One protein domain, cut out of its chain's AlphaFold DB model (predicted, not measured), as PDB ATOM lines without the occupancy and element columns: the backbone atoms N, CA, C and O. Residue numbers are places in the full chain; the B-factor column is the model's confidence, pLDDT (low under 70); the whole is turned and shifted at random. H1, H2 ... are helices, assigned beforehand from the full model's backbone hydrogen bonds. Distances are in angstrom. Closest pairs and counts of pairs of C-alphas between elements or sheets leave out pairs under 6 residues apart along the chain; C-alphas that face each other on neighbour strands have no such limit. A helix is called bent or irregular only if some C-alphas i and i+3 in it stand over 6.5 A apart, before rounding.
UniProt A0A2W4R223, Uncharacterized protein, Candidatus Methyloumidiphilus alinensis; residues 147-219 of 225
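Overview. This is residues 147 to 219 of the 225 residues of an uncharacterized protein of Candidatus Methyloumidiphilus alinensis (UniProt A0A2W4R223). Two long helices, H3 and H4, meet near their ends as a V, and a third, H1, sits between its arms and packs on both. The short helix H2 lies off to the side of H3 that is away from H4, joined by a loop from H1 and a tight turn into H3. The printed part has 73 residues with four named helices, in the order H1, H2, H3, H4, and no named strand; the class is all helix. The whole is compact, with a radius of gyration of the C-alphas of 12.2 A and spans of 33 by 29 by 17 A.

Along the chain. H3, the longest helix, holds residues 182 to 199 and measures 25.7 A from first to last C-alpha; it begins at C-alpha 182 (-14.650, -4.217, 114.626). H4, residues 201 to 217, measures 24.2 A and ends at C-alpha 217 (-13.712, -30.696, 119.168). H1, residues 150 to 165, measures 23.4 A and begins at C-alpha 150 (-19.618, -11.415, 120.202). It is irregular: C-alphas 151 and 154 are 7.5 A apart. H2, residues 174 to 179, measures 8.8 A.

Arrangement. H3 touches H1, and their closest C-alphas, of Ala 189 and Phe 160, are 6.0 A apart. These two helices run the same way at a steep tilt of 52 degrees. H1 also touches H4, with the C-alphas of Leu 159 and Phe 208 closest at 6.8 A; they run opposite ways at a steep tilt of 53 degrees. H3 and H4 only just touch, only at the corner by their link, with 3 pairs of C-alphas within 8 A, residues 196 to 197 meeting 204 to 205. Their closest C-alphas, of Ala 197 and Phe 204, are 5.5 A apart, and the helices run opposite ways at a steep tilt of 50 degrees. H2 is close to H3 but not clearly touching: the closest C-alphas, of Leu 177 and Arg 185, are 6.4 A apart. The two run opposite ways at a steep tilt of 37 degrees, only just past shallow. H2 is apart from H1 and from H4. In H2, H3 and H4 every O i to N i+4 pair is within hydrogen-bond range; in H1 10 of 12 are.

Size, cuts and confidence. The two C-alphas farthest apart, of Tyr 175 and Ala 217, are 34.7 A from each other. The printed part has no cut. The links from H2 to H3 and from H3 to H4 are tight, the link from H1 to H2 is short, and no link is long. The mean pLDDT of the printed part is 95.0, and no printed residue is under 70.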
ATOM      1  N   PRO A 147     -24.448  -9.030 113.422       95.38
ATOM      2  CA  PRO A 147     -23.008  -8.767 113.376       95.38
ATOM      3  C   PRO A 147     -22.383  -8.378 114.723       95.38
ATOM      4  O   PRO A 147     -21.215  -8.689 114.960       95.38
ATOM      5  N   SER A 148     -23.154  -7.750 115.614       95.50
ATOM      6  CA  SER A 148     -22.697  -7.322 116.941       95.50
ATOM      7  C   SER A 148     -22.565  -8.446 117.970       95.50
ATOM      8  O   SER A 148     -21.890  -8.242 118.979       95.50
ATOM      9  N   ASP A 149     -23.160  -9.622 117.743       96.31
ATOM     10  CA  ASP A 149     -23.075 -10.735 118.693       96.31
ATOM     11  C   ASP A 149     -21.638 -11.268 118.789       96.31
ATOM     12  O   ASP A 149     -21.092 -11.863 117.853       96.31
ATOM     13  N   THR A 150     -21.015 -11.053 119.948       95.25
ATOM     14  CA  THR A 150     -19.618 -11.415 120.202       95.25
ATOM     15  C   THR A 150     -19.399 -12.922 120.236       95.25
ATOM     16  O   THR A 150     -18.309 -13.369 119.884       95.25
ATOM     17  N   ARG A 151     -20.432 -13.717 120.556       94.81
ATOM     18  CA  ARG A 151     -20.357 -15.189 120.611       94.81
ATOM     19  C   ARG A 151     -20.060 -15.812 119.252       94.81
ATOM     20  O   ARG A 151     -19.492 -16.895 119.178       94.81
ATOM     21  N   TYR A 152     -20.444 -15.124 118.179       95.56
ATOM     22  CA  TYR A 152     -20.259 -15.579 116.805       95.56
ATOM     23  C   TYR A 152     -19.074 -14.914 116.099       95.56
ATOM     24  O   TYR A 152     -18.803 -15.231 114.942       95.56
ATOM     25  N   ARG A 153     -18.356 -14.002 116.769       95.44
ATOM     26  CA  ARG A 153     -17.275 -13.209 116.167       95.44
ATOM     27  C   ARG A 153     -16.169 -14.088 115.585       95.44
ATOM     28  O   ARG A 153     -15.783 -13.902 114.430       95.44
ATOM     29  N   ASP A 154     -15.685 -15.050 116.365       95.25
ATOM     30  CA  ASP A 154     -14.573 -15.911 115.956       95.25
ATOM     31  C   ASP A 154     -14.991 -16.884 114.858       95.25
ATOM     32  O   ASP A 154     -14.299 -17.003 113.848       95.25
ATOM     33  N   VAL A 155     -16.173 -17.495 114.995       96.38
ATOM     34  CA  VAL A 155     -16.762 -18.358 113.959       96.38
ATOM     35  C   VAL A 155     -16.907 -17.589 112.647       96.38
ATOM     36  O   VAL A 155     -16.511 -18.088 111.598       96.38
ATOM     37  N   ARG A 156     -17.407 -16.346 112.690       97.06
ATOM     38  CA  ARG A 156     -17.584 -15.506 111.497       97.06
ATOM     39  C   ARG A 156     -16.255 -15.202 110.820       97.06
ATOM     40  O   ARG A 156     -16.159 -15.322 109.603       97.06
ATOM     41  N   ARG A 157     -15.231 -14.838 111.597       96.19
ATOM     42  CA  ARG A 157     -13.882 -14.572 111.082       96.19
ATOM     43  C   ARG A 157     -13.280 -15.811 110.431       96.19
ATOM     44  O   ARG A 157     -12.869 -15.734 109.281       96.19
ATOM     45  N   LYS A 158     -13.279 -16.950 111.133       97.25
ATOM     46  CA  LYS A 158     -12.753 -18.220 110.609       97.25
ATOM     47  C   LYS A 158     -13.481 -18.639 109.332       97.25
ATOM     48  O   LYS A 158     -12.830 -18.987 108.349       97.25
ATOM     49  N   LEU A 159     -14.814 -18.559 109.332       97.81
ATOM     50  CA  LEU A 159     -15.630 -18.901 108.172       97.81
ATOM     51  C   LEU A 159     -15.324 -17.987 106.988       97.81
ATOM     52  O   LEU A 159     -15.047 -18.483 105.904       97.81
ATOM     53  N   PHE A 160     -15.310 -16.669 107.194       97.56
ATOM     54  CA  PHE A 160     -14.997 -15.707 106.137       97.56
ATOM     55  C   PHE A 160     -13.605 -15.945 105.536       97.56
ATOM     56  O   PHE A 160     -13.471 -16.027 104.313       97.56
ATOM     57  N   THR A 161     -12.583 -16.133 106.377       96.88
ATOM     58  CA  THR A 161     -11.225 -16.456 105.922       96.88
ATOM     59  C   THR A 161     -11.210 -17.735 105.087       96.88
ATOM     60  O   THR A 161     -10.617 -17.755 104.010       96.88
ATOM     61  N   ARG A 162     -11.901 -18.790 105.538       97.69
ATOM     62  CA  ARG A 162     -11.949 -20.075 104.831       97.69
ATOM     63  C   ARG A 162     -12.689 -19.979 103.496       97.69
ATOM     64  O   ARG A 162     -12.202 -20.503 102.501       97.69
ATOM     65  N   LEU A 163     -13.820 -19.274 103.450       97.31
ATOM     66  CA  LEU A 163     -14.571 -19.042 102.212       97.31
ATOM     67  C   LEU A 163     -13.763 -18.225 101.199       97.31
ATOM     68  O   LEU A 163     -13.788 -18.534 100.012       97.31
ATOM     69  N   THR A 164     -13.020 -17.220 101.665       96.75
ATOM     70  CA  THR A 164     -12.142 -16.410 100.808       96.75
ATOM     71  C   THR A 164     -10.993 -17.249 100.252       96.75
ATOM     72  O   THR A 164     -10.722 -17.207  99.056       96.75
ATOM     73  N   ALA A 165     -10.355 -18.072 101.092       96.62
ATOM     74  CA  ALA A 165      -9.273 -18.965 100.674       96.62
ATOM     75  C   ALA A 165      -9.716 -20.000  99.623       96.62
ATOM     76  O   ALA A 165      -8.920 -20.402  98.782       96.62
ATOM     77  N   LEU A 166     -10.988 -20.409  99.654       96.19
ATOM     78  CA  LEU A 166     -11.588 -21.333  98.689       96.19
ATOM     79  C   LEU A 166     -12.200 -20.629  97.463       96.19
ATOM     80  O   LEU A 166     -12.796 -21.292  96.621       96.19
ATOM     81  N   GLY A 167     -12.089 -19.300  97.358       95.88
ATOM     82  CA  GLY A 167     -12.651 -18.526  96.245       95.88
ATOM     83  C   GLY A 167     -14.185 -18.449  96.229       95.88
ATOM     84  O   GLY A 167     -14.778 -18.074  95.215       95.88
ATOM     85  N   LEU A 168     -14.843 -18.795  97.340       94.88
ATOM     86  CA  LEU A 168     -16.300 -18.716  97.493       94.88
ATOM     87  C   LEU A 168     -16.770 -17.329  97.947       94.88
ATOM     88  O   LEU A 168     -17.919 -16.962  97.705       94.88
ATOM     89  N   ALA A 169     -15.887 -16.554  98.578       96.31
ATOM     90  CA  ALA A 169     -16.115 -15.159  98.939       96.31
ATOM     91  C   ALA A 169     -15.025 -14.264  98.335       96.31
ATOM     92  O   ALA A 169     -13.863 -14.658  98.245       96.31
ATOM     93  N   GLU A 170     -15.402 -13.048  97.945       93.44
ATOM     94  CA  GLU A 170     -14.443 -12.037  97.499       93.44
ATOM     95  C   GLU A 170     -13.619 -11.535  98.696       93.44
ATOM     96  O   GLU A 170     -14.194 -11.241  99.754       93.44
ATOM     97  N   PRO A 171     -12.285 -11.418  98.558       93.31
ATOM     98  CA  PRO A 171     -11.460 -10.839  99.604       93.31
ATOM     99  C   PRO A 171     -11.837  -9.372  99.813       93.31
ATOM    100  O   PRO A 171     -12.011  -8.615  98.858       93.31
ATOM    101  N   LEU A 172     -11.928  -8.956 101.075       91.19
ATOM    102  CA  LEU A 172     -12.134  -7.548 101.403       91.19
ATOM    103  C   LEU A 172     -10.840  -6.762 101.138       91.19
ATOM    104  O   LEU A 172      -9.759  -7.241 101.504       91.19
ATOM    105  N   PRO A 173     -10.914  -5.557 100.546       90.56
ATOM    106  CA  PRO A 173      -9.738  -4.722 100.343       90.56
ATOM    107  C   PRO A 173      -9.024  -4.401 101.663       90.56
ATOM    108  O   PRO A 173      -9.654  -4.078 102.671       90.56
ATOM    109  N   ALA A 174      -7.688  -4.430 101.657       89.19
ATOM    110  CA  ALA A 174      -6.885  -4.217 102.867       89.19
ATOM    111  C   ALA A 174      -7.170  -2.865 103.548       89.19
ATOM    112  O   ALA A 174      -7.227  -2.791 104.775       89.19
ATOM    113  N   TYR A 175      -7.404  -1.808 102.764       89.75
ATOM    114  CA  TYR A 175      -7.699  -0.476 103.296       89.75
ATOM    115  C   TYR A 175      -9.023  -0.435 104.080       89.75
ATOM    116  O   TYR A 175      -9.087   0.205 105.129       89.75
ATOM    117  N   GLU A 176     -10.054  -1.164 103.633       87.56
ATOM    118  CA  GLU A 176     -11.337  -1.254 104.341       87.56
ATOM    119  C   GLU A 176     -11.173  -1.971 105.679       87.56
ATOM    120  O   GLU A 176     -11.737  -1.550 106.684       87.56
ATOM    121  N   LEU A 177     -10.355  -3.025 105.727       88.69
ATOM    122  CA  LEU A 177     -10.123  -3.795 106.950       88.69
ATOM    123  C   LEU A 177      -9.347  -3.009 108.015       88.69
ATOM    124  O   LEU A 177      -9.653  -3.136 109.206       88.69
ATOM    125  N   ILE A 178      -8.357  -2.219 107.588       91.81
ATOM    126  CA  ILE A 178      -7.506  -1.418 108.479       91.81
ATOM    127  C   ILE A 178      -8.306  -0.265 109.095       91.81
ATOM    128  O   ILE A 178      -8.199  -0.024 110.296       91.81
ATOM    129  N   MET A 179      -9.133   0.416 108.297       93.06
ATOM    130  CA  MET A 179      -9.879   1.602 108.738       93.06
ATOM    131  C   MET A 179     -11.222   1.271 109.403       93.06
ATOM    132  O   MET A 179     -11.768   2.099 110.131       93.06
ATOM    133  N   ALA A 180     -11.776   0.079 109.170       94.38
ATOM    134  CA  ALA A 180     -13.049  -0.322 109.754       94.38
ATOM    135  C   ALA A 180     -12.948  -0.572 111.267       94.38
ATOM    136  O   ALA A 180     -12.034  -1.231 111.770       94.38
ATOM    137  N   SER A 181     -13.973  -0.140 111.999       96.06
ATOM    138  CA  SER A 181     -14.238  -0.625 113.354       96.06
ATOM    139  C   SER A 181     -14.485  -2.139 113.360       96.06
ATOM    140  O   SER A 181     -14.827  -2.743 112.340       96.06
ATOM    141  N   GLU A 182     -14.374  -2.779 114.527       94.81
ATOM    142  CA  GLU A 182     -14.650  -4.217 114.626       94.81
ATOM    143  C   GLU A 182     -16.079  -4.555 114.183       94.81
ATOM    144  O   GLU A 182     -16.272  -5.505 113.433       94.81
ATOM    145  N   LEU A 183     -17.077  -3.745 114.555       95.56
ATOM    146  CA  LEU A 183     -18.461  -3.953 114.124       95.56
ATOM    147  C   LEU A 183     -18.617  -3.845 112.598       95.56
ATOM    148  O   LEU A 183     -19.326  -4.651 111.992       95.56
ATOM    149  N   GLN A 184     -17.932  -2.890 111.963       96.06
ATOM    150  CA  GLN A 184     -17.925  -2.758 110.504       96.06
ATOM    151  C   GLN A 184     -17.269  -3.973 109.841       96.06
ATOM    152  O   GLN A 184     -17.872  -4.555 108.943       96.06
ATOM    153  N   ARG A 185     -16.108  -4.436 110.331       95.31
ATOM    154  CA  ARG A 185     -15.467  -5.666 109.830       95.31
ATOM    155  C   ARG A 185     -16.387  -6.877 109.940       95.31
ATOM    156  O   ARG A 185     -16.512  -7.653 108.997       95.31
ATOM    157  N   GLN A 186     -17.063  -7.022 111.074       96.19
ATOM    158  CA  GLN A 186     -18.025  -8.097 111.302       96.19
ATOM    159  C   GLN A 186     -19.233  -8.018 110.358       96.19
ATOM    160  O   GLN A 186     -19.713  -9.048 109.886       96.19
ATOM    161  N   THR A 187     -19.695  -6.808 110.048       96.75
ATOM    162  CA  THR A 187     -20.789  -6.569 109.099       96.75
ATOM    163  C   THR A 187     -20.369  -6.906 107.669       96.75
ATOM    164  O   THR A 187     -21.100  -7.605 106.968       96.75
ATOM    165  N   LEU A 188     -19.172  -6.484 107.252       95.94
ATOM    166  CA  LEU A 188     -18.606  -6.821 105.944       95.94
ATOM    167  C   LEU A 188     -18.433  -8.337 105.786       95.94
ATOM    168  O   LEU A 188     -18.895  -8.905 104.799       95.94
ATOM    169  N   ALA A 189     -17.870  -9.007 106.797       96.00
ATOM    170  CA  ALA A 189     -17.736 -10.460 106.810       96.00
ATOM    171  C   ALA A 189     -19.101 -11.163 106.730       96.00
ATOM    172  O   ALA A 189     -19.269 -12.085 105.935       96.00
ATOM    173  N   ALA A 190     -20.102 -10.715 107.499       96.94
ATOM    174  CA  ALA A 190     -21.455 -11.271 107.437       96.94
ATOM    175  C   ALA A 190     -22.072 -11.113 106.037       96.94
ATOM    176  O   ALA A 190     -22.656 -12.060 105.517       96.94
ATOM    177  N   ASN A 191     -21.907  -9.949 105.403       97.38
ATOM    178  CA  ASN A 191     -22.396  -9.701 104.047       97.38
ATOM    179  C   ASN A 191     -21.704 -10.604 103.015       97.38
ATOM    180  O   ASN A 191     -22.383 -11.182 102.167       97.38
ATOM    181  N   ALA A 192     -20.382 -10.764 103.101       96.69
ATOM    182  CA  ALA A 192     -19.633 -11.655 102.220       96.69
ATOM    183  C   ALA A 192     -20.042 -13.127 102.406       96.69
ATOM    184  O   ALA A 192     -20.243 -13.836 101.424       96.69
ATOM    185  N   ILE A 193     -20.262 -13.561 103.652       97.94
ATOM    186  CA  ILE A 193     -20.785 -14.897 103.968       97.94
ATOM    187  C   ILE A 193     -22.175 -15.106 103.349       97.94
ATOM    188  O   ILE A 193     -22.405 -16.145 102.739       97.94
ATOM    189  N   ARG A 194     -23.091 -14.126 103.445       98.19
ATOM    190  CA  ARG A 194     -24.415 -14.225 102.797       98.19
ATOM    191  C   ARG A 194     -24.298 -14.361 101.279       98.19
ATOM    192  O   ARG A 194     -25.000 -15.178 100.696       98.19
ATOM    193  N   LYS A 195     -23.411 -13.585 100.643       97.88
ATOM    194  CA  LYS A 195     -23.160 -13.677  99.195       97.88
ATOM    195  C   LYS A 195     -22.610 -15.049  98.798       97.88
ATOM    196  O   LYS A 195     -23.083 -15.618  97.823       97.88
ATOM    197  N   ALA A 196     -21.661 -15.588  99.565       97.81
ATOM    198  CA  ALA A 196     -21.112 -16.923  99.332       97.81
ATOM    199  C   ALA A 196     -22.195 -18.008  99.459       97.81
ATOM    200  O   ALA A 196     -22.358 -18.817  98.551       97.81
ATOM    201  N   ALA A 197     -22.989 -17.966 100.534       97.75
ATOM    202  CA  ALA A 197     -24.091 -18.900 100.764       97.75
ATOM    203  C   ALA A 197     -25.180 -18.825  99.677       97.75
ATOM    204  O   ALA A 197     -25.743 -19.847  99.308       97.75
ATOM    205  N   ALA A 198     -25.468 -17.630  99.150       97.56
ATOM    206  CA  ALA A 198     -26.426 -17.447  98.057       97.56
ATOM    207  C   ALA A 198     -25.894 -17.930  96.695       97.56
ATOM    208  O   ALA A 198     -26.685 -18.282  95.826       97.56
ATOM    209  N   LYS A 199     -24.570 -17.917  96.498       97.25
ATOM    210  CA  LYS A 199     -23.921 -18.360  95.258       97.25
ATOM    211  C   LYS A 199     -23.838 -19.885  95.163       97.25
ATOM    212  O   LYS A 199     -24.072 -20.429  94.091       97.25
ATOM    213  N   ASP A 200     -23.475 -20.546  96.258       97.19
ATOM    214  CA  ASP A 200     -23.324 -22.002  96.337       97.19
ATOM    215  C   ASP A 200     -23.647 -22.469  97.762       97.19
ATOM    216  O   ASP A 200     -22.783 -22.468  98.646       97.19
ATOM    217  N   TRP A 201     -24.915 -22.824  97.994       96.88
ATOM    218  CA  TRP A 201     -25.377 -23.244  99.316       96.88
ATOM    219  C   TRP A 201     -24.750 -24.567  99.750       96.88
ATOM    220  O   TRP A 201     -24.311 -24.667 100.891       96.88
ATOM    221  N   ASP A 202     -24.661 -25.556  98.863       96.25
ATOM    222  CA  ASP A 202     -24.172 -26.893  99.214       96.25
ATOM    223  C   ASP A 202     -22.677 -26.862  99.558       96.25
ATOM    224  O   ASP A 202     -22.243 -27.404 100.584       96.25
ATOM    225  N   GLY A 203     -21.880 -26.153  98.749       96.44
ATOM    226  CA  GLY A 203     -20.466 -25.925  99.028       96.44
ATOM    227  C   GLY A 203     -20.255 -25.152 100.331       96.44
ATOM    228  O   GLY A 203     -19.426 -25.550 101.159       96.44
ATOM    229  N   PHE A 204     -21.040 -24.093 100.550       97.94
ATOM    230  CA  PHE A 204     -21.029 -23.313 101.787       97.94
ATOM    231  C   PHE A 204     -21.394 -24.160 103.016       97.94
ATOM    232  O   PHE A 204     -20.670 -24.134 104.015       97.94
ATOM    233  N   ALA A 205     -22.494 -24.913 102.949       97.75
ATOM    234  CA  ALA A 205     -23.038 -25.704 104.045       97.75
ATOM    235  C   ALA A 205     -22.030 -26.748 104.531       97.75
ATOM    236  O   ALA A 205     -21.793 -26.850 105.736       97.75
ATOM    237  N   ARG A 206     -21.358 -27.444 103.604       97.50
ATOM    238  CA  ARG A 206     -20.282 -28.392 103.923       97.50
ATOM    239  C   ARG A 206     -19.152 -27.727 104.716       97.50
ATOM    240  O   ARG A 206     -18.808 -28.188 105.800       97.50
ATOM    241  N   ILE A 207     -18.618 -26.607 104.221       97.81
ATOM    242  CA  ILE A 207     -17.511 -25.881 104.874       97.81
ATOM    243  C   ILE A 207     -17.930 -25.356 106.247       97.81
ATOM    244  O   ILE A 207     -17.144 -25.384 107.201       97.81
ATOM    245  N   PHE A 208     -19.157 -24.847 106.348       97.88
ATOM    246  CA  PHE A 208     -19.676 -24.313 107.594       97.88
ATOM    247  C   PHE A 208     -19.878 -25.420 108.631       97.88
ATOM    248  O   PHE A 208     -19.478 -25.241 109.780       97.88
ATOM    249  N   ASN A 209     -20.412 -26.576 108.232       97.38
ATOM    250  CA  ASN A 209     -20.576 -27.712 109.129       97.38
ATOM    251  C   ASN A 209     -19.223 -28.246 109.633       97.38
ATOM    252  O   ASN A 209     -19.035 -28.366 110.842       97.38
ATOM    253  N   GLU A 210     -18.236 -28.423 108.747       96.81
ATOM    254  CA  GLU A 210     -16.868 -28.804 109.138       96.81
ATOM    255  C   GLU A 210     -16.249 -27.815 110.139       96.81
ATOM    256  O   GLU A 210     -15.537 -28.201 111.067       96.81
ATOM    257  N   LEU A 211     -16.483 -26.511 109.956       97.06
ATOM    258  CA  LEU A 211     -15.982 -25.502 110.888       97.06
ATOM    259  C   LEU A 211     -16.630 -25.646 112.272       97.06
ATOM    260  O   LEU A 211     -15.936 -25.534 113.281       97.06
ATOM    261  N   LEU A 212     -17.942 -25.892 112.322       95.31
ATOM    262  CA  LEU A 212     -18.680 -26.068 113.574       95.31
ATOM    263  C   LEU A 212     -18.238 -27.327 114.334       95.31
ATOM    264  O   LEU A 212     -18.136 -27.283 115.560       95.31
ATOM    265  N   GLU A 213     -17.952 -28.417 113.626       94.75
ATOM    266  CA  GLU A 213     -17.446 -29.665 114.212       94.75
ATOM    267  C   GLU A 213     -16.038 -29.483 114.797       94.75
ATOM    268  O   GLU A 213     -15.783 -29.868 115.941       94.75
ATOM    269  N   ASN A 214     -15.145 -28.800 114.074       93.31
ATOM    270  CA  ASN A 214     -13.791 -28.502 114.551       93.31
ATOM    271  C   ASN A 214     -13.783 -27.577 115.779       93.31
ATOM    272  O   ASN A 214     -12.981 -27.761 116.696       93.31
ATOM    273  N   ASP A 215     -14.665 -26.576 115.830       89.50
ATOM    274  CA  ASP A 215     -14.786 -25.703 117.006       89.50
ATOM    275  C   ASP A 215     -15.367 -26.448 118.220       89.50
ATOM    276  O   ASP A 215     -15.013 -26.128 119.355       89.50
ATOM    277  N   ALA A 216     -16.232 -27.447 118.006       88.25
ATOM    278  CA  ALA A 216     -16.735 -28.298 119.081       88.25
ATOM    279  C   ALA A 216     -15.640 -29.223 119.639       88.25
ATOM    280  O   ALA A 216     -15.519 -29.340 120.855       88.25
ATOM    281  N   ALA A 217     -14.811 -29.813 118.772       87.88
ATOM    282  CA  ALA A 217     -13.712 -30.696 119.168       87.88
ATOM    283  C   ALA A 217     -12.591 -29.971 119.938       87.88
ATOM    284  O   ALA A 217     -11.963 -30.553 120.818       87.88
ATOM    285  N   ASN A 218     -12.354 -28.692 119.633       83.25
ATOM    286  CA  ASN A 218     -11.292 -27.898 120.255       83.25
ATOM    287  C   ASN A 218     -11.692 -27.231 121.578       83.25
ATOM    288  O   ASN A 218     -10.847 -26.605 122.221       83.25
ATOM    289  N   LYS A 219     -12.959 -27.325 122.007       79.94
ATOM    290  CA  LYS A 219     -13.344 -26.856 123.341       79.94
ATOM    291  C   LYS A 219     -12.823 -27.863 124.370       79.94
ATOM    292  O   LYS A 219     -13.302 -28.996 124.369       79.94
TER     293      LYS A 219